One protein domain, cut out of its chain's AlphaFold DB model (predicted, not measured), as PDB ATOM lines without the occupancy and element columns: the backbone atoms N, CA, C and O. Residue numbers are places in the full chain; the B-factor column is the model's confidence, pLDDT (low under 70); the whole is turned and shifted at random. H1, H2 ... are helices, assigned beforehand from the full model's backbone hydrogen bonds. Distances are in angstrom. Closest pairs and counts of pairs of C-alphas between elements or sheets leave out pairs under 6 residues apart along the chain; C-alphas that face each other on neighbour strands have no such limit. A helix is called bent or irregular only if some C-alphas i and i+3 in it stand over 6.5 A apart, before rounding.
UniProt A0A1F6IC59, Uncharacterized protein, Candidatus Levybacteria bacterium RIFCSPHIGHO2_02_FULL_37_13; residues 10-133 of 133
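What this domain is: This is residues 10 to 133 of the 133 residues of an uncharacterized protein of Candidatus Levybacteria bacterium RIFCSPHIGHO2_02_FULL_37_13 (UniProt A0A1F6IC59). A cluster of helices is built round H1 and H4, which run opposite ways side by side; H2 packs on H1, and the helical hairpin of H6 and H7 packs on H1 mainly through H7. H3 crosses H4 nearly at right angles, and residues 47 to 63, with no named element, loop from H2 to H3. The printed part has 124 residues with seven named helices, H1 to H7 in order, and no named strand: all helix. It is compact, with a radius of gyration of the C-alphas of 13.2 A and spans of 37 by 32 by 27 A.

How they stand to each other: Start at H1, residues 10 to 26; it and H4, residues 84 to 100, are the hubs, touching 4 helices each. They touch at Ile 20 and Ala 95, their closest C-alphas, 6.4 A apart, at a shallow tilt of 12 degrees. With H2, residues 31 to 46, they form a bundle, three helices grouped together. H1 and H2 are a hairpin, closest at the C-alphas of Glu 21 and Ala 34, 5.2 A. Look at H3, residues 64 to 77: it touches H4, about perpendicular at 87 degrees, with the C-alphas of Gly 74 and Gly 92 closest, 3.6 A. H5, residues 106 to 109, touches residues 94 to 98 of H4, closest at the C-alphas of Tyr 107 and Leu 98, 6.7 A. H6, residues 111 to 118, and H7, residues 121 to 132, form a hairpin, closest at the C-alphas of Pro 112 and Ser 124, 4.8 A. H7 touches H1, with the C-alphas of Ala 123 and Ser 26 closest, 4.8 A. Every O i to N i+4 pair is within hydrogen-bond range in H1, H2, H3, H6 and H7, 11 of 13 in H4, and H5 is too short for one.

Where its parts are: Find C-alpha 10 at (-57.986, 13.508, 38.591); H1 runs 24.1 A from there. H2 spans 22.6 A, H3 19.7 A. H4, 22.5 A, is irregular, with C-alphas 86 and 89 7.9 A apart, and has a kink of 36 degrees near residue 91. H7, 16.5 A, ends at C-alpha 132, (-43.474, 22.823, 33.211).

The domain as a whole: The C-alphas farthest apart, of Asp 63 and Lys 133, are 38.8 A apart. The printed part has no cut; the link from H2 to H3 is long. Look last at residue 133, with pLDDT under 70.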
ATOM      1  N   GLU A  10     -57.816  12.280  39.370       83.88
ATOM      2  CA  GLU A  10     -57.986  13.508  38.591       83.88
ATOM      3  C   GLU A  10     -56.642  14.152  38.224       83.88
ATOM      4  O   GLU A  10     -56.401  14.422  37.044       83.88
ATOM      5  N   ASP A  11     -55.716  14.295  39.181       86.19
ATOM      6  CA  ASP A  11     -54.363  14.805  38.905       86.19
ATOM      7  C   ASP A  11     -53.632  13.927  37.887       86.19
ATOM      8  O   ASP A  11     -52.879  14.411  37.036       86.19
ATOM      9  N   ALA A  12     -53.847  12.611  37.967       86.69
ATOM     10  CA  ALA A  12     -53.221  11.676  37.055       86.69
ATOM     11  C   ALA A  12     -53.755  11.818  35.627       86.69
ATOM     12  O   ALA A  12     -52.971  11.798  34.676       86.69
ATOM     13  N   ILE A  13     -55.068  12.000  35.473       90.38
ATOM     14  CA  ILE A  13     -55.712  12.251  34.181       90.38
ATOM     15  C   ILE A  13     -55.229  13.576  33.588       90.38
ATOM     16  O   ILE A  13     -54.810  13.607  32.426       90.38
ATOM     17  N   LEU A  14     -55.217  14.650  34.383       91.31
ATOM     18  CA  LEU A  14     -54.763  15.967  33.937       91.31
ATOM     19  C   LEU A  14     -53.310  15.910  33.458       91.31
ATOM     20  O   LEU A  14     -52.985  16.370  32.361       91.31
ATOM     21  N   ARG A  15     -52.436  15.267  34.241       90.19
ATOM     22  CA  ARG A  15     -51.024  15.128  33.889       90.19
ATOM     23  C   ARG A  15     -50.823  14.303  32.621       90.19
ATOM     24  O   ARG A  15     -50.019  14.698  31.782       90.19
ATOM     25  N   ARG A  16     -51.544  13.192  32.442       93.12
ATOM     26  CA  ARG A  16     -51.464  12.402  31.199       93.12
ATOM     27  C   ARG A  16     -51.926  13.204  29.992       93.12
ATOM     28  O   ARG A  16     -51.217  13.218  28.992       93.12
ATOM     29  N   THR A  17     -53.062  13.888  30.108       94.81
ATOM     30  CA  THR A  17     -53.618  14.725  29.033       94.81
ATOM     31  C   THR A  17     -52.583  15.746  28.581       94.81
ATOM     32  O   THR A  17     -52.207  15.771  27.413       94.81
ATOM     33  N   LYS A  18     -52.019  16.487  29.540       94.19
ATOM     34  CA  LYS A  18     -50.988  17.493  29.292       94.19
ATOM     35  C   LYS A  18     -49.734  16.919  28.629       94.19
ATOM     36  O   LYS A  18     -49.165  17.533  27.735       94.19
ATOM     37  N   TYR A  19     -49.281  15.744  29.065       94.44
ATOM     38  CA  TYR A  19     -48.097  15.100  28.495       94.44
ATOM     39  C   TYR A  19     -48.339  14.593  27.070       94.44
ATOM     40  O   TYR A  19     -47.448  14.718  26.237       94.44
ATOM     41  N   ILE A  20     -49.518  14.035  26.780       95.81
ATOM     42  CA  ILE A  20     -49.880  13.561  25.435       95.81
ATOM     43  C   ILE A  20     -50.035  14.746  24.474       95.81
ATOM     44  O   ILE A  20     -49.525  14.689  23.357       95.81
ATOM     45  N   GLU A  21     -50.667  15.830  24.923       96.25
ATOM     46  CA  GLU A  21     -50.776  17.084  24.170       96.25
ATOM     47  C   GLU A  21     -49.389  17.662  23.865       96.25
ATOM     48  O   GLU A  21     -49.030  17.832  22.700       96.25
ATOM     49  N   ALA A  22     -48.565  17.882  24.895       96.06
ATOM     50  CA  ALA A  22     -47.216  18.413  24.729       96.06
ATOM     51  C   ALA A  22     -46.358  17.525  23.820       96.06
ATOM     52  O   ALA A  22     -45.582  18.029  23.014       96.06
ATOM     53  N   PHE A  23     -46.507  16.202  23.929       96.31
ATOM     54  CA  PHE A  23     -45.827  15.249  23.064       96.31
ATOM     55  C   PHE A  23     -46.205  15.456  21.593       96.31
ATOM     56  O   PHE A  23     -45.316  15.627  20.762       96.31
ATOM     57  N   ALA A  24     -47.499  15.516  21.273       96.88
ATOM     58  CA  ALA A  24     -47.979  15.742  19.911       96.88
ATOM     59  C   ALA A  24     -47.496  17.080  19.334       96.88
ATOM     60  O   ALA A  24     -46.935  17.128  18.239       96.88
ATOM     61  N   VAL A  25     -47.648  18.159  20.105       97.00
ATOM     62  CA  VAL A  25     -47.251  19.520  19.712       97.00
ATOM     63  C   VAL A  25     -45.740  19.640  19.497       97.00
ATOM     64  O   VAL A  25     -45.284  20.388  18.626       97.00
ATOM     65  N   SER A  26     -44.943  18.911  20.278       96.38
ATOM     66  CA  SER A  26     -43.493  18.824  20.090       96.38
ATOM     67  C   SER A  26     -43.093  18.012  18.870       96.38
ATOM     68  O   SER A  26     -42.083  18.322  18.253       96.38
ATOM     69  N   LEU A  27     -43.902  17.032  18.476       95.81
ATOM     70  CA  LEU A  27     -43.756  16.344  17.197       95.81
ATOM     71  C   LEU A  27     -44.352  17.142  16.026       95.81
ATOM     72  O   LEU A  27     -44.511  16.597  14.938       95.81
ATOM     73  N   GLY A  28     -44.690  18.419  16.222       94.56
ATOM     74  CA  GLY A  28     -45.141  19.323  15.165       94.56
ATOM     75  C   GLY A  28     -46.630  19.247  14.835       94.56
ATOM     76  O   GLY A  28     -47.031  19.840  13.842       94.56
ATOM     77  N   ALA A  29     -47.446  18.538  15.623       96.56
ATOM     78  CA  ALA A  29     -48.896  18.549  15.439       96.56
ATOM     79  C   ALA A  29     -49.483  19.952  15.666       96.56
ATOM     80  O   ALA A  29     -48.923  20.755  16.422       96.56
ATOM     81  N   ASP A  30     -50.635  20.217  15.049       95.69
ATOM     82  CA  ASP A  30     -51.422  21.413  15.351       95.69
ATOM     83  C   ASP A  30     -51.863  21.407  16.825       95.69
ATOM     84  O   ASP A  30     -52.288  20.377  17.347       95.69
ATOM     85  N   GLU A  31     -51.757  22.545  17.512       94.00
ATOM     86  CA  GLU A  31     -51.992  22.630  18.960       94.00
ATOM     87  C   GLU A  31     -53.459  22.396  19.340       94.00
ATOM     88  O   GLU A  31     -53.750  21.671  20.296       94.00
ATOM     89  N   ALA A  32     -54.397  22.946  18.565       93.88
ATOM     90  CA  ALA A  32     -55.818  22.759  18.825       93.88
ATOM     91  C   ALA A  32     -56.222  21.295  18.605       93.88
ATOM     92  O   ALA A  32     -56.933  20.713  19.431       93.88
ATOM     93  N   LEU A  33     -55.723  20.675  17.532       94.75
ATOM     94  CA  LEU A  33     -55.960  19.261  17.253       94.75
ATOM     95  C   LEU A  33     -55.262  18.351  18.265       94.75
ATOM     96  O   LEU A  33     -55.883  17.402  18.733       94.75
ATOM     97  N   ALA A  34     -54.033  18.656  18.679       95.06
ATOM     98  CA  ALA A  34     -53.316  17.901  19.703       95.06
ATOM     99  C   ALA A  34     -54.084  17.863  21.028       95.06
ATOM    100  O   ALA A  34     -54.206  16.800  21.640       95.06
ATOM    101  N   LYS A  35     -54.658  18.997  21.446       94.94
ATOM    102  CA  LYS A  35     -55.492  19.082  22.650       94.94
ATOM    103  C   LYS A  35     -56.754  18.221  22.542       94.94
ATOM    104  O   LYS A  35     -57.102  17.500  23.485       94.94
ATOM    105  N   ILE A  36     -57.434  18.269  21.395       95.00
ATOM    106  CA  ILE A  36     -58.627  17.449  21.127       95.00
ATOM    107  C   ILE A  36     -58.257  15.961  21.130       95.00
ATOM    108  O   ILE A  36     -58.884  15.178  21.847       95.00
ATOM    109  N   SER A  37     -57.208  15.579  20.399       93.75
ATOM    110  CA  SER A  37     -56.719  14.202  20.309       93.75
ATOM    111  C   SER A  37     -56.300  13.663  21.680       93.75
ATOM    112  O   SER A  37     -56.715  12.569  22.055       93.75
ATOM    113  N   ALA A  38     -55.558  14.433  22.483       95.00
ATOM    114  CA  ALA A  38     -55.161  14.029  23.833       95.00
ATOM    115  C   ALA A  38     -56.378  13.778  24.740       95.00
ATOM    116  O   ALA A  38     -56.467  12.731  25.385       95.00
ATOM    117  N   SER A  39     -57.344  14.702  24.743       94.12
ATOM    118  CA  SER A  39     -58.576  14.581  25.540       94.12
ATOM    119  C   SER A  39     -59.387  13.349  25.144       94.12
ATOM    120  O   SER A  39     -59.863  12.593  25.994       94.12
ATOM    121  N   ALA A  40     -59.516  13.110  23.843       93.00
ATOM    122  CA  ALA A  40     -60.294  12.002  23.327       93.00
ATOM    123  C   ALA A  40     -59.601  10.642  23.528       93.00
ATOM    124  O   ALA A  40     -60.275   9.663  23.838       93.00
ATOM    125  N   LEU A  41     -58.266  10.570  23.460       93.25
ATOM    126  CA  LEU A  41     -57.505   9.365  23.817       93.25
ATOM    127  C   LEU A  41     -57.642   9.001  25.294       93.25
ATOM    128  O   LEU A  41     -57.776   7.827  25.641       93.25
ATOM    129  N   ILE A  42     -57.648  10.004  26.169       93.75
ATOM    130  CA  ILE A  42     -57.881   9.821  27.602       93.75
ATOM    131  C   ILE A  42     -59.290   9.278  27.851       93.75
ATOM    132  O   ILE A  42     -59.443   8.294  28.577       93.75
ATOM    133  N   ALA A  43     -60.307   9.853  27.201       92.44
ATOM    134  CA  ALA A  43     -61.687   9.380  27.292       92.44
ATOM    135  C   ALA A  43     -61.863   7.958  26.721       92.44
ATOM    136  O   ALA A  43     -62.520   7.111  27.334       92.44
ATOM    137  N   ALA A  44     -61.231   7.656  25.584       91.31
ATOM    138  CA  ALA A  44     -61.233   6.323  24.984       91.31
ATOM    139  C   ALA A  44     -60.555   5.290  25.896       91.31
ATOM    140  O   ALA A  44     -61.051   4.175  26.048       91.31
ATOM    141  N   ASN A  45     -59.456   5.660  26.561       90.75
ATOM    142  CA  ASN A  45     -58.793   4.792  27.530       90.75
ATOM    143  C   ASN A  45     -59.664   4.543  28.768       90.75
ATOM    144  O   ASN A  45     -59.771   3.403  29.208       90.75
ATOM    145  N   ALA A  46     -60.302   5.585  29.310       89.56
ATOM    146  CA  ALA A  46     -61.168   5.478  30.486       89.56
ATOM    147  C   ALA A  46     -62.425   4.629  30.225       89.56
ATOM    148  O   ALA A  46     -62.901   3.938  31.121       89.56
ATOM    149  N   SER A  47     -62.935   4.651  28.991       91.00
ATOM    150  CA  SER A  47     -64.086   3.848  28.554       91.00
ATOM    151  C   SER A  47     -63.718   2.453  28.036       91.00
ATOM    152  O   SER A  47     -64.610   1.710  27.642       91.00
ATOM    153  N   ASN A  48     -62.429   2.079  28.027       86.06
ATOM    154  CA  ASN A  48     -61.926   0.851  27.391       86.06
ATOM    155  C   ASN A  48     -62.316   0.714  25.905       86.06
ATOM    156  O   ASN A  48     -62.456  -0.393  25.396       86.06
ATOM    157  N   SER A  49     -62.458   1.841  25.204       87.00
ATOM    158  CA  SER A  49     -62.809   1.893  23.776       87.00
ATOM    159  C   SER A  49     -61.588   1.858  22.852       87.00
ATOM    160  O   SER A  49     -61.736   1.873  21.631       87.00
ATOM    161  N   LEU A  50     -60.370   1.863  23.409       83.25
ATOM    162  CA  LEU A  50     -59.155   1.717  22.608       83.25
ATOM    163  C   LEU A  50     -59.085   0.299  22.024       83.25
ATOM    164  O   LEU A  50     -59.314  -0.657  22.770       83.25
ATOM    165  N   PRO A  51     -58.744   0.138  20.734       79.81
ATOM    166  CA  PRO A  51     -58.654  -1.187  20.139       79.81
ATOM    167  C   PRO A  51     -57.550  -2.015  20.806       79.81
ATOM    168  O   PRO A  51     -56.558  -1.475  21.298       79.81
ATOM    169  N   ALA A  52     -57.714  -3.336  20.817       78.88
ATOM    170  CA  ALA A  52     -56.656  -4.228  21.265       78.88
ATOM    171  C   ALA A  52     -55.525  -4.238  20.226       78.88
ATOM    172  O   ALA A  52     -55.770  -4.503  19.052       78.88
ATOM    173  N   ALA A  53     -54.299  -3.967  20.663       81.00
ATOM    174  CA  ALA A  53     -53.094  -4.179  19.872       81.00
ATOM    175  C   ALA A  53     -51.917  -4.507  20.798       81.00
ATOM    176  O   ALA A  53     -51.933  -4.179  21.991       81.00
ATOM    177  N   ASP A  54     -50.890  -5.164  20.264       82.25
ATOM    178  CA  ASP A  54     -49.628  -5.352  20.980       82.25
ATOM    179  C   ASP A  54     -48.719  -4.140  20.755       82.25
ATOM    180  O   ASP A  54     -47.972  -4.044  19.784       82.25
ATOM    181  N   TYR A  55     -48.793  -3.189  21.682       80.38
ATOM    182  CA  TYR A  55     -48.022  -1.948  21.641       80.38
ATOM    183  C   TYR A  55     -46.591  -2.112  22.158       80.38
ATOM    184  O   TYR A  55     -45.860  -1.129  22.226       80.38
ATOM    185  N   THR A  56     -46.175  -3.312  22.566       83.62
ATOM    186  CA  THR A  56     -44.855  -3.515  23.188       83.62
ATOM    187  C   THR A  56     -43.764  -3.889  22.198       83.62
ATOM    188  O   THR A  56     -42.581  -3.751  22.506       83.62
ATOM    189  N   LYS A  57     -44.155  -4.309  20.996       87.12
ATOM    190  CA  LYS A  57     -43.240  -4.801  19.973       87.12
ATOM    191  C   LYS A  57     -42.791  -3.700  19.012       87.12
ATOM    192  O   LYS A  57     -43.508  -2.719  18.795       87.12
ATOM    193  N   PRO A  58     -41.598  -3.830  18.410       89.31
ATOM    194  CA  PRO A  58     -41.225  -2.993  17.279       89.31
ATOM    195  C   PRO A  58     -42.148  -3.275  16.083       89.31
ATOM    196  O   PRO A  58     -42.705  -4.366  15.951       89.31
ATOM    197  N   LYS A  59     -42.278  -2.302  15.171       90.75
ATOM    198  CA  LYS A  59     -43.196  -2.375  14.017       90.75
ATOM    199  C   LYS A  59     -43.043  -3.653  13.184       90.75
ATOM    200  O   LYS A  59     -44.040  -4.186  12.721       90.75
ATOM    201  N   LEU A  60     -41.813  -4.138  13.008       92.38
ATOM    202  CA  LEU A  60     -41.504  -5.334  12.212       92.38
ATOM    203  C   LEU A  60     -41.976  -6.648  12.857       92.38
ATOM    204  O   LEU A  60     -42.133  -7.643  12.161       92.38
ATOM    205  N   GLU A  61     -42.198  -6.647  14.169       93.44
ATOM    206  CA  GLU A  61     -42.633  -7.813  14.953       93.44
ATOM    207  C   GLU A  61     -44.108  -7.712  15.371       93.44
ATOM    208  O   GLU A  61     -44.645  -8.602  16.032       93.44
ATOM    209  N   THR A  62     -44.759  -6.605  15.019       91.56
ATOM    210  CA  THR A  62     -46.156  -6.327  15.339       91.56
ATOM    211  C   THR A  62     -47.033  -6.829  14.198       91.56
ATOM    212  O   THR A  62     -46.719  -6.599  13.029       91.56
ATOM    213  N   ASP A  63     -48.134  -7.510  14.514       93.19
ATOM    214  CA  ASP A  63     -49.054  -7.988  13.486       93.19
ATOM    215  C   ASP A  63     -49.693  -6.809  12.711       93.19
ATOM    216  O   ASP A  63     -49.820  -5.707  13.254       93.19
ATOM    217  N   PRO A  64     -50.095  -7.001  11.441       92.81
ATOM    218  CA  PRO A  64     -50.572  -5.905  10.598       92.81
ATOM    219  C   PRO A  64     -51.779  -5.135  11.153       92.81
ATOM    220  O   PRO A  64     -51.864  -3.920  10.954       92.81
ATOM    221  N   ASP A  65     -52.689  -5.805  11.861       91.12
ATOM    222  CA  ASP A  65     -53.886  -5.171  12.421       91.12
ATOM    223  C   ASP A  65     -53.530  -4.297  13.630       91.12
ATOM    224  O   ASP A  65     -53.997  -3.154  13.743       91.12
ATOM    225  N   SER A  66     -52.619  -4.775  14.482       91.75
ATOM    226  CA  SER A  66     -52.005  -3.979  15.543       91.75
ATOM    227  C   SER A  66     -51.230  -2.790  14.969       91.75
ATOM    228  O   SER A  66     -51.419  -1.665  15.430       91.75
ATOM    229  N   VAL A  67     -50.415  -2.987  13.921       94.19
ATOM    230  CA  VAL A  67     -49.696  -1.888  13.246       94.19
ATOM    231  C   VAL A  67     -50.678  -0.836  12.752       94.19
ATOM    232  O   VAL A  67     -50.495   0.348  13.033       94.19
ATOM    233  N   ARG A  68     -51.745  -1.248  12.061       93.12
ATOM    234  CA  ARG A  68     -52.770  -0.337  11.545       93.12
ATOM    235  C   ARG A  68     -53.440   0.451  12.666       93.12
ATOM    236  O   ARG A  68     -53.615   1.660  12.538       93.12
ATOM    237  N   THR A  69     -53.784  -0.213  13.764       91.75
ATOM    238  CA  THR A  69     -54.377   0.414  14.952       91.75
ATOM    239  C   THR A  69     -53.444   1.458  15.563       91.75
ATOM    240  O   THR A  69     -53.854   2.589  15.836       91.75
ATOM    241  N   ILE A  70     -52.176   1.093  15.759       94.31
ATOM    242  CA  ILE A  70     -51.148   1.962  16.336       94.31
ATOM    243  C   ILE A  70     -50.929   3.185  15.445       94.31
ATOM    244  O   ILE A  70     -50.938   4.319  15.925       94.31
ATOM    245  N   GLU A  71     -50.772   2.965  14.142       95.44
ATOM    246  CA  GLU A  71     -50.572   4.035  13.173       95.44
ATOM    247  C   GLU A  71     -51.784   4.950  13.045       95.44
ATOM    248  O   GLU A  71     -51.599   6.152  12.877       95.44
ATOM    249  N   LEU A  72     -53.008   4.426  13.140       93.00
ATOM    250  CA  LEU A  72     -54.219   5.244  13.121       93.00
ATOM    251  C   LEU A  72     -54.232   6.209  14.310       93.00
ATOM    252  O   LEU A  72     -54.437   7.409  14.137       93.00
ATOM    253  N   MET A  73     -53.941   5.692  15.505       92.81
ATOM    254  CA  MET A  73     -53.864   6.502  16.714       92.81
ATOM    255  C   MET A  73     -52.774   7.574  16.612       92.81
ATOM    256  O   MET A  73     -53.018   8.738  16.927       92.81
ATOM    257  N   GLY A  74     -51.581   7.208  16.141       95.06
ATOM    258  CA  GLY A  74     -50.500   8.172  15.964       95.06
ATOM    259  C   GLY A  74     -50.752   9.176  14.843       95.06
ATOM    260  O   GLY A  74     -50.382  10.332  14.986       95.06
ATOM    261  N   SER A  75     -51.432   8.786  13.764       95.12
ATOM    262  CA  SER A  75     -51.823   9.703  12.682       95.12
ATOM    263  C   SER A  75     -52.800  10.763  13.182       95.12
ATOM    264  O   SER A  75     -52.661  11.941  12.867       95.12
ATOM    265  N   TRP A  76     -53.762  10.359  14.012       92.19
ATOM    266  CA  TRP A  76     -54.694  11.299  14.621       92.19
ATOM    267  C   TRP A  76     -54.008  12.236  15.621       92.19
ATOM    268  O   TRP A  76     -54.281  13.436  15.649       92.19
ATOM    269  N   LEU A  77     -53.066  11.712  16.406       94.50
ATOM    270  CA  LEU A  77     -52.266  12.526  17.317       94.50
ATOM    271  C   LEU A  77     -51.379  13.535  16.571       94.50
ATOM    272  O   LEU A  77     -51.193  14.651  17.040       94.50
ATOM    273  N   LEU A  78     -50.842  13.142  15.415       96.12
ATOM    274  CA  LEU A  78     -49.925  13.937  14.601       96.12
ATOM    275  C   LEU A  78     -50.617  14.723  13.485       96.12
ATOM    276  O   LEU A  78     -49.952  15.145  12.544       96.12
ATOM    277  N   THR A  79     -51.932  14.933  13.555       93.38
ATOM    278  CA  THR A  79     -52.625  15.677  12.497       93.38
ATOM    279  C   THR A  79     -52.049  17.091  12.365       93.38
ATOM    280  O   THR A  79     -51.888  17.813  13.350       93.38
ATOM    281  N   GLY A  80     -51.700  17.469  11.132       89.50
ATOM    282  CA  GLY A  80     -51.036  18.738  10.820       89.50
ATOM    283  C   GLY A  80     -49.511  18.723  10.993       89.50
ATOM    284  O   GLY A  80     -48.860  19.700  10.633       89.50
ATOM    285  N   SER A  81     -48.928  17.625  11.487       94.12
ATOM    286  CA  SER A  81     -47.477  17.486  11.630       94.12
ATOM    287  C   SER A  81     -46.789  17.155  10.304       94.12
ATOM    288  O   SER A  81     -47.222  16.231   9.608       94.12
ATOM    289  N   PRO A  82     -45.633  17.778   9.995       93.12
ATOM    290  CA  PRO A  82     -44.792  17.357   8.872       93.12
ATOM    291  C   PRO A  82     -44.168  15.965   9.082       93.12
ATOM    292  O   PRO A  82     -43.646  15.370   8.142       93.12
ATOM    293  N   HIS A  83     -44.208  15.432  10.304       92.12
ATOM    294  CA  HIS A  83     -43.627  14.141  10.666       92.12
ATOM    295  C   HIS A  83     -44.656  13.008  10.727       92.12
ATOM    296  O   HIS A  83     -44.299  11.889  11.101       92.12
ATOM    297  N   GLN A  84     -45.921  13.268  10.375       93.44
ATOM    298  CA  GLN A  84     -47.015  12.310  10.530       93.44
ATOM    299  C   GLN A  84     -46.702  10.950   9.883       93.44
ATOM    300  O   GLN A  84     -46.760   9.927  10.564       93.44
ATOM    301  N   ASP A  85     -46.288  10.920   8.615       93.31
ATOM    302  CA  ASP A  85     -46.024   9.658   7.909       93.31
ATOM    303  C   ASP A  85     -44.813   8.895   8.458       93.31
ATOM    304  O   ASP A  85     -44.832   7.663   8.521       93.31
ATOM    305  N   GLY A  86     -43.778   9.619   8.892       93.25
ATOM    306  CA  GLY A  86     -42.550   9.030   9.425       93.25
ATOM    307  C   GLY A  86     -42.682   8.537  10.865       93.25
ATOM    308  O   GLY A  86     -42.033   7.563  11.243       93.25
ATOM    309  N   LEU A  87     -43.532   9.182  11.672       95.25
ATOM    310  CA  LEU A  87     -43.604   8.945  13.115       95.25
ATOM    311  C   LEU A  87     -44.915   8.324  13.594       95.25
ATOM    312  O   LEU A  87     -44.953   7.894  14.743       95.25
ATOM    313  N   LYS A  88     -45.968   8.207  12.771       95.69
ATOM    314  CA  LYS A  88     -47.289   7.693  13.196       95.69
ATOM    315  C   LYS A  88     -47.231   6.399  14.010       95.69
ATOM    316  O   LYS A  88     -47.913   6.297  15.023       95.69
ATOM    317  N   PHE A  89     -46.394   5.429  13.639       95.06
ATOM    318  CA  PHE A  89     -46.289   4.196  14.421       95.06
ATOM    319  C   PHE A  89     -45.705   4.467  15.813       95.06
ATOM    320  O   PHE A  89     -46.291   4.097  16.826       95.06
ATOM    321  N   ILE A  90     -44.565   5.157  15.878       93.00
ATOM    322  CA  ILE A  90     -43.849   5.379  17.138       93.00
ATOM    323  C   ILE A  90     -44.620   6.358  18.039       93.00
ATOM    324  O   ILE A  90     -44.685   6.168  19.253       93.00
ATOM    325  N   ALA A  91     -45.255   7.376  17.457       93.94
ATOM    326  CA  ALA A  91     -46.114   8.312  18.169       93.94
ATOM    327  C   ALA A  91     -47.355   7.616  18.735       93.94
ATOM    328  O   ALA A  91     -47.679   7.820  19.905       93.94
ATOM    329  N   GLY A  92     -47.994   6.740  17.954       94.50
ATOM    330  CA  GLY A  92     -49.085   5.902  18.437       94.50
ATOM    331  C   GLY A  92     -48.632   5.007  19.589       94.50
ATOM    332  O   GLY A  92     -49.189   5.055  20.682       94.50
ATOM    333  N   GLN A  93     -47.551   4.256  19.401       93.38
ATOM    334  CA  GLN A  93     -46.998   3.387  20.437       93.38
ATOM    335  C   GLN A  93     -46.701   4.159  21.731       93.38
ATOM    336  O   GLN A  93     -47.097   3.746  22.822       93.38
ATOM    337  N   ARG A  94     -46.057   5.327  21.617       92.56
ATOM    338  CA  ARG A  94     -45.742   6.180  22.765       92.56
ATOM    339  C   ARG A  94     -47.003   6.682  23.460       92.56
ATOM    340  O   ARG A  94     -47.070   6.599  24.682       92.56
ATOM    341  N   ALA A  95     -47.995   7.161  22.712       93.06
ATOM    342  CA  ALA A  95     -49.262   7.618  23.272       93.06
ATOM    343  C   ALA A  95     -49.964   6.504  24.056       93.06
ATOM    344  O   ALA A  95     -50.440   6.747  25.162       93.06
ATOM    345  N   TYR A  96     -49.940   5.268  23.551       91.06
ATOM    346  CA  TYR A  96     -50.502   4.127  24.270       91.06
ATOM    347  C   TYR A  96     -49.809   3.887  25.615       91.06
ATOM    348  O   TYR A  96     -50.474   3.770  26.647       91.06
ATOM    349  N   PHE A  97     -48.473   3.877  25.639       89.94
ATOM    350  CA  PHE A  97     -47.728   3.756  26.894       89.94
ATOM    351  C   PHE A  97     -48.064   4.893  27.860       89.94
ATOM    352  O   PHE A  97     -48.312   4.643  29.036       89.94
ATOM    353  N   LEU A  98     -48.185   6.131  27.377       91.25
ATOM    354  CA  LEU A  98     -48.610   7.261  28.209       91.25
ATOM    355  C   LEU A  98     -50.046   7.138  28.733       91.25
ATOM    356  O   LEU A  98     -50.389   7.808  29.705       91.25
ATOM    357  N   LEU A  99     -50.888   6.281  28.161       90.56
ATOM    358  CA  LEU A  99     -52.232   6.004  28.673       90.56
ATOM    359  C   LEU A  99     -52.233   4.884  29.724       90.56
ATOM    360  O   LEU A  99     -52.994   4.963  30.691       90.56
ATOM    361  N   LYS A 100     -51.379   3.864  29.565       86.62
ATOM    362  CA  LYS A 100     -51.392   2.642  30.395       86.62
ATOM    363  C   LYS A 100     -50.356   2.622  31.523       86.62
ATOM    364  O   LYS A 100     -50.621   2.071  32.587       86.62
ATOM    365  N   GLU A 101     -49.197   3.235  31.323       87.88
ATOM    366  CA  GLU A 101     -48.063   3.137  32.247       87.88
ATOM    367  C   GLU A 101     -48.217   4.024  33.472       87.88
ATOM    368  O   GLU A 101     -48.912   5.037  33.438       87.88
ATOM    369  N   ARG A 102     -47.531   3.707  34.571       85.81
ATOM    370  CA  ARG A 102     -47.519   4.590  35.751       85.81
ATOM    371  C   ARG A 102     -46.825   5.916  35.421       85.81
ATOM    372  O   ARG A 102     -45.847   5.936  34.680       85.81
ATOM    373  N   LEU A 103     -47.265   7.014  36.039       84.94
ATOM    374  CA  LEU A 103     -46.688   8.358  35.831       84.94
ATOM    375  C   LEU A 103     -45.202   8.474  36.209       84.94
ATOM    376  O   LEU A 103     -44.517   9.379  35.748       84.94
ATOM    377  N   ILE A 104     -44.720   7.581  37.074       82.25
ATOM    378  CA  ILE A 104     -43.314   7.498  37.492       82.25
ATOM    379  C   ILE A 104     -42.462   6.626  36.559       82.25
ATOM    380  O   ILE A 104     -41.268   6.465  36.792       82.25
ATOM    381  N   SER A 105     -43.071   6.009  35.543       86.31
ATOM    382  CA  SER A 105     -42.357   5.108  34.645       86.31
ATOM    383  C   SER A 105     -41.364   5.872  33.754       86.31
ATOM    384  O   SER A 105     -41.575   7.055  33.451       86.31
ATOM    385  N   PRO A 106     -40.327   5.180  33.244       85.12
ATOM    386  CA  PRO A 106     -39.402   5.738  32.259       85.12
ATOM    387  C   PRO A 106     -40.094   6.306  31.014       85.12
ATOM    388  O   PRO A 106     -39.552   7.190  30.356       85.12
ATOM    389  N   TYR A 107     -41.307   5.842  30.695       84.44
ATOM    390  CA  TYR A 107     -42.086   6.362  29.574       84.44
ATOM    391  C   TYR A 107     -42.481   7.824  29.747       84.44
ATOM    392  O   TYR A 107     -42.605   8.500  28.736       84.44
ATOM    393  N   PHE A 108     -42.642   8.315  30.978       84.81
ATOM    394  CA  PHE A 108     -42.920   9.727  31.252       84.81
ATOM    395  C   PHE A 108     -41.641  10.536  31.437       84.81
ATOM    396  O   PHE A 108     -41.543  11.657  30.940       84.81
ATOM    397  N   THR A 109     -40.661   9.987  32.155       85.25
ATOM    398  CA  THR A 109     -39.445  10.728  32.511       85.25
ATOM    399  C   THR A 109     -38.474  10.873  31.340       85.25
ATOM    400  O   THR A 109     -37.796  11.894  31.253       85.25
ATOM    401  N   ASN A 110     -38.455   9.924  30.395       90.62
ATOM    402  CA  ASN A 110     -37.570   9.960  29.223       90.62
ATOM    403  C   ASN A 110     -38.219  10.556  27.964       90.62
ATOM    404  O   ASN A 110     -37.584  10.559  26.909       90.62
ATOM    405  N   LEU A 111     -39.453  11.071  28.039       91.56
ATOM    406  CA  LEU A 111     -40.116  11.708  26.892       91.56
ATOM    407  C   LEU A 111     -39.284  12.810  26.223       91.56
ATOM    408  O   LEU A 111     -39.196  12.781  24.998       91.56
ATOM    409  N   PRO A 112     -38.632  13.734  26.958       94.25
ATOM    410  CA  PRO A 112     -37.827  14.764  26.313       94.25
ATOM    411  C   PRO A 112     -36.686  14.178  25.471       94.25
ATOM    412  O   PRO A 112     -36.492  14.584  24.331       94.25
ATOM    413  N   ASN A 113     -35.981  13.170  25.993       94.69
ATOM    414  CA  ASN A 113     -34.896  12.503  25.266       94.69
ATOM    415  C   ASN A 113     -35.425  11.725  24.057       94.69
ATOM    416  O   ASN A 113     -34.797  11.695  23.005       94.69
ATOM    417  N   PHE A 114     -36.592  11.093  24.198       92.94
ATOM    418  CA  PHE A 114     -37.246  10.419  23.084       92.94
ATOM    419  C   PHE A 114     -37.588  11.405  21.955       92.94
ATOM    420  O   PHE A 114     -37.283  11.129  20.801       92.94
ATOM    421  N   ILE A 115     -38.177  12.556  22.290       94.81
ATOM    422  CA  ILE A 115     -38.524  13.607  21.325       94.81
ATOM    423  C   ILE A 115     -37.266  14.162  20.652       94.81
ATOM    424  O   ILE A 115     -37.270  14.353  19.442       94.81
ATOM    425  N   GLU A 116     -36.185  14.360  21.412       96.50
ATOM    426  CA  GLU A 116     -34.902  14.824  20.875       96.50
ATOM    427  C   GLU A 116     -34.334  13.886  19.811       96.50
ATOM    428  O   GLU A 116     -33.885  14.344  18.767       96.50
ATOM    429  N   ASN A 117     -34.414  12.578  20.052       93.62
ATOM    430  CA  ASN A 117     -33.950  11.571  19.100       93.62
ATOM    431  C   ASN A 117     -34.904  11.381  17.911       93.62
ATOM    432  O   ASN A 117     -34.470  10.949  16.848       93.62
ATOM    433  N   ALA A 118     -36.201  11.635  18.100       90.75
ATOM    434  CA  ALA A 118     -37.212  11.461  17.058       90.75
ATOM    435  C   ALA A 118     -37.289  12.658  16.099       90.75
ATOM    436  O   ALA A 118     -37.602  12.473  14.925       90.75
ATOM    437  N   VAL A 119     -37.047  13.866  16.611       93.94
ATOM    438  CA  VAL A 119     -37.127  15.121  15.859       93.94
ATOM    439  C   VAL A 119     -35.823  15.890  16.034       93.94
ATOM    440  O   VAL A 119     -34.945  15.785  15.184       93.94
ATOM    441  N   ASP A 120     -35.690  16.640  17.132       95.38
ATOM    442  CA  ASP A 120     -34.493  17.403  17.480       95.38
ATOM    443  C   ASP A 120     -34.566  17.983  18.912       95.38
ATOM    444  O   ASP A 120     -35.560  17.883  19.645       95.38
ATOM    445  N   LYS A 121     -33.490  18.664  19.314       96.50
ATOM    446  CA  LYS A 121     -33.375  19.337  20.614       96.50
ATOM    447  C   LYS A 121     -34.394  20.470  20.815       96.50
ATOM    448  O   LYS A 121     -34.790  20.729  21.954       96.50
ATOM    449  N   GLN A 122     -34.829  21.154  19.756       96.31
ATOM    450  CA  GLN A 122     -35.813  22.236  19.853       96.31
ATOM    451  C   GLN A 122     -37.199  21.682  20.206       96.31
ATOM    452  O   GLN A 122     -37.854  22.205  21.110       96.31
ATOM    453  N   ALA A 123     -37.604  20.577  19.583       95.44
ATOM    454  CA  ALA A 123     -38.820  19.839  19.910       95.44
ATOM    455  C   ALA A 123     -38.826  19.353  21.373       95.44
ATOM    456  O   ALA A 123     -39.830  19.497  22.082       95.44
ATOM    457  N   SER A 124     -37.685  18.845  21.855       96.81
ATOM    458  CA  SER A 124     -37.489  18.437  23.257       96.81
ATOM    459  C   SER A 124     -37.631  19.607  24.234       96.81
ATOM    460  O   SER A 124     -38.301  19.490  25.263       96.81
ATOM    461  N   ASN A 125     -37.067  20.772  23.907       96.50
ATOM    462  CA  ASN A 125     -37.223  21.974  24.729       96.50
ATOM    463  C   ASN A 125     -38.674  22.466  24.760       96.50
ATOM    464  O   ASN A 125     -39.176  22.774  25.841       96.50
ATOM    465  N   LYS A 126     -39.367  22.458  23.613       95.81
ATOM    466  CA  LYS A 126     -40.799  22.787  23.529       95.81
ATOM    467  C   LYS A 126     -41.628  21.882  24.444       95.81
ATOM    468  O   LYS A 126     -42.486  22.362  25.174       95.81
ATOM    469  N   PHE A 127     -41.310  20.587  24.497       96.31
ATOM    470  CA  PHE A 127     -42.004  19.644  25.379       96.31
ATOM    471  C   PHE A 127     -41.814  20.006  26.855       96.31
ATOM    472  O   PHE A 127     -42.773  20.021  27.631       96.31
ATOM    473  N   LYS A 128     -40.570  20.304  27.255       95.81
ATOM    474  CA  LYS A 128     -40.240  20.710  28.630       95.81
ATOM    475  C   LYS A 128     -40.962  21.997  29.019       95.81
ATOM    476  O   LYS A 128     -41.473  22.078  30.128       95.81
ATOM    477  N   GLU A 129     -41.035  22.971  28.112       95.50
ATOM    478  CA  GLU A 129     -41.775  24.219  28.328       95.50
ATOM    479  C   GLU A 129     -43.276  23.969  28.518       95.50
ATOM    480  O   GLU A 129     -43.883  24.472  29.462       95.50
ATOM    481  N   LEU A 130     -43.883  23.164  27.645       93.62
ATOM    482  CA  LEU A 130     -45.312  22.867  27.719       93.62
ATOM    483  C   LEU A 130     -45.655  22.091  28.992       93.62
ATOM    484  O   LEU A 130     -46.694  22.332  29.598       93.62
ATOM    485  N   THR A 131     -44.774  21.196  29.445       91.69
ATOM    486  CA  THR A 131     -45.008  20.362  30.634       91.69
ATOM    487  C   THR A 131     -44.632  21.013  31.965       91.69
ATOM    488  O   THR A 131     -45.134  20.542  32.989       91.69
ATOM    489  N   SER A 132     -43.860  22.104  31.984       85.25
ATOM    490  CA  SER A 132     -43.474  22.823  33.211       85.25
ATOM    491  C   SER A 132     -44.487  23.869  33.699       85.25
ATOM    492  O   SER A 132     -44.423  24.238  34.870       85.25
ATOM    493  N   LYS A 133     -45.402  24.325  32.830       59.44
ATOM    494  CA  LYS A 133     -46.459  25.317  33.139       59.44
ATOM    495  C   LYS A 133     -47.568  24.804  34.059       59.44
ATOM    496  O   LYS A 133     -48.145  25.618  34.796       59.44
TER     497      LYS A 133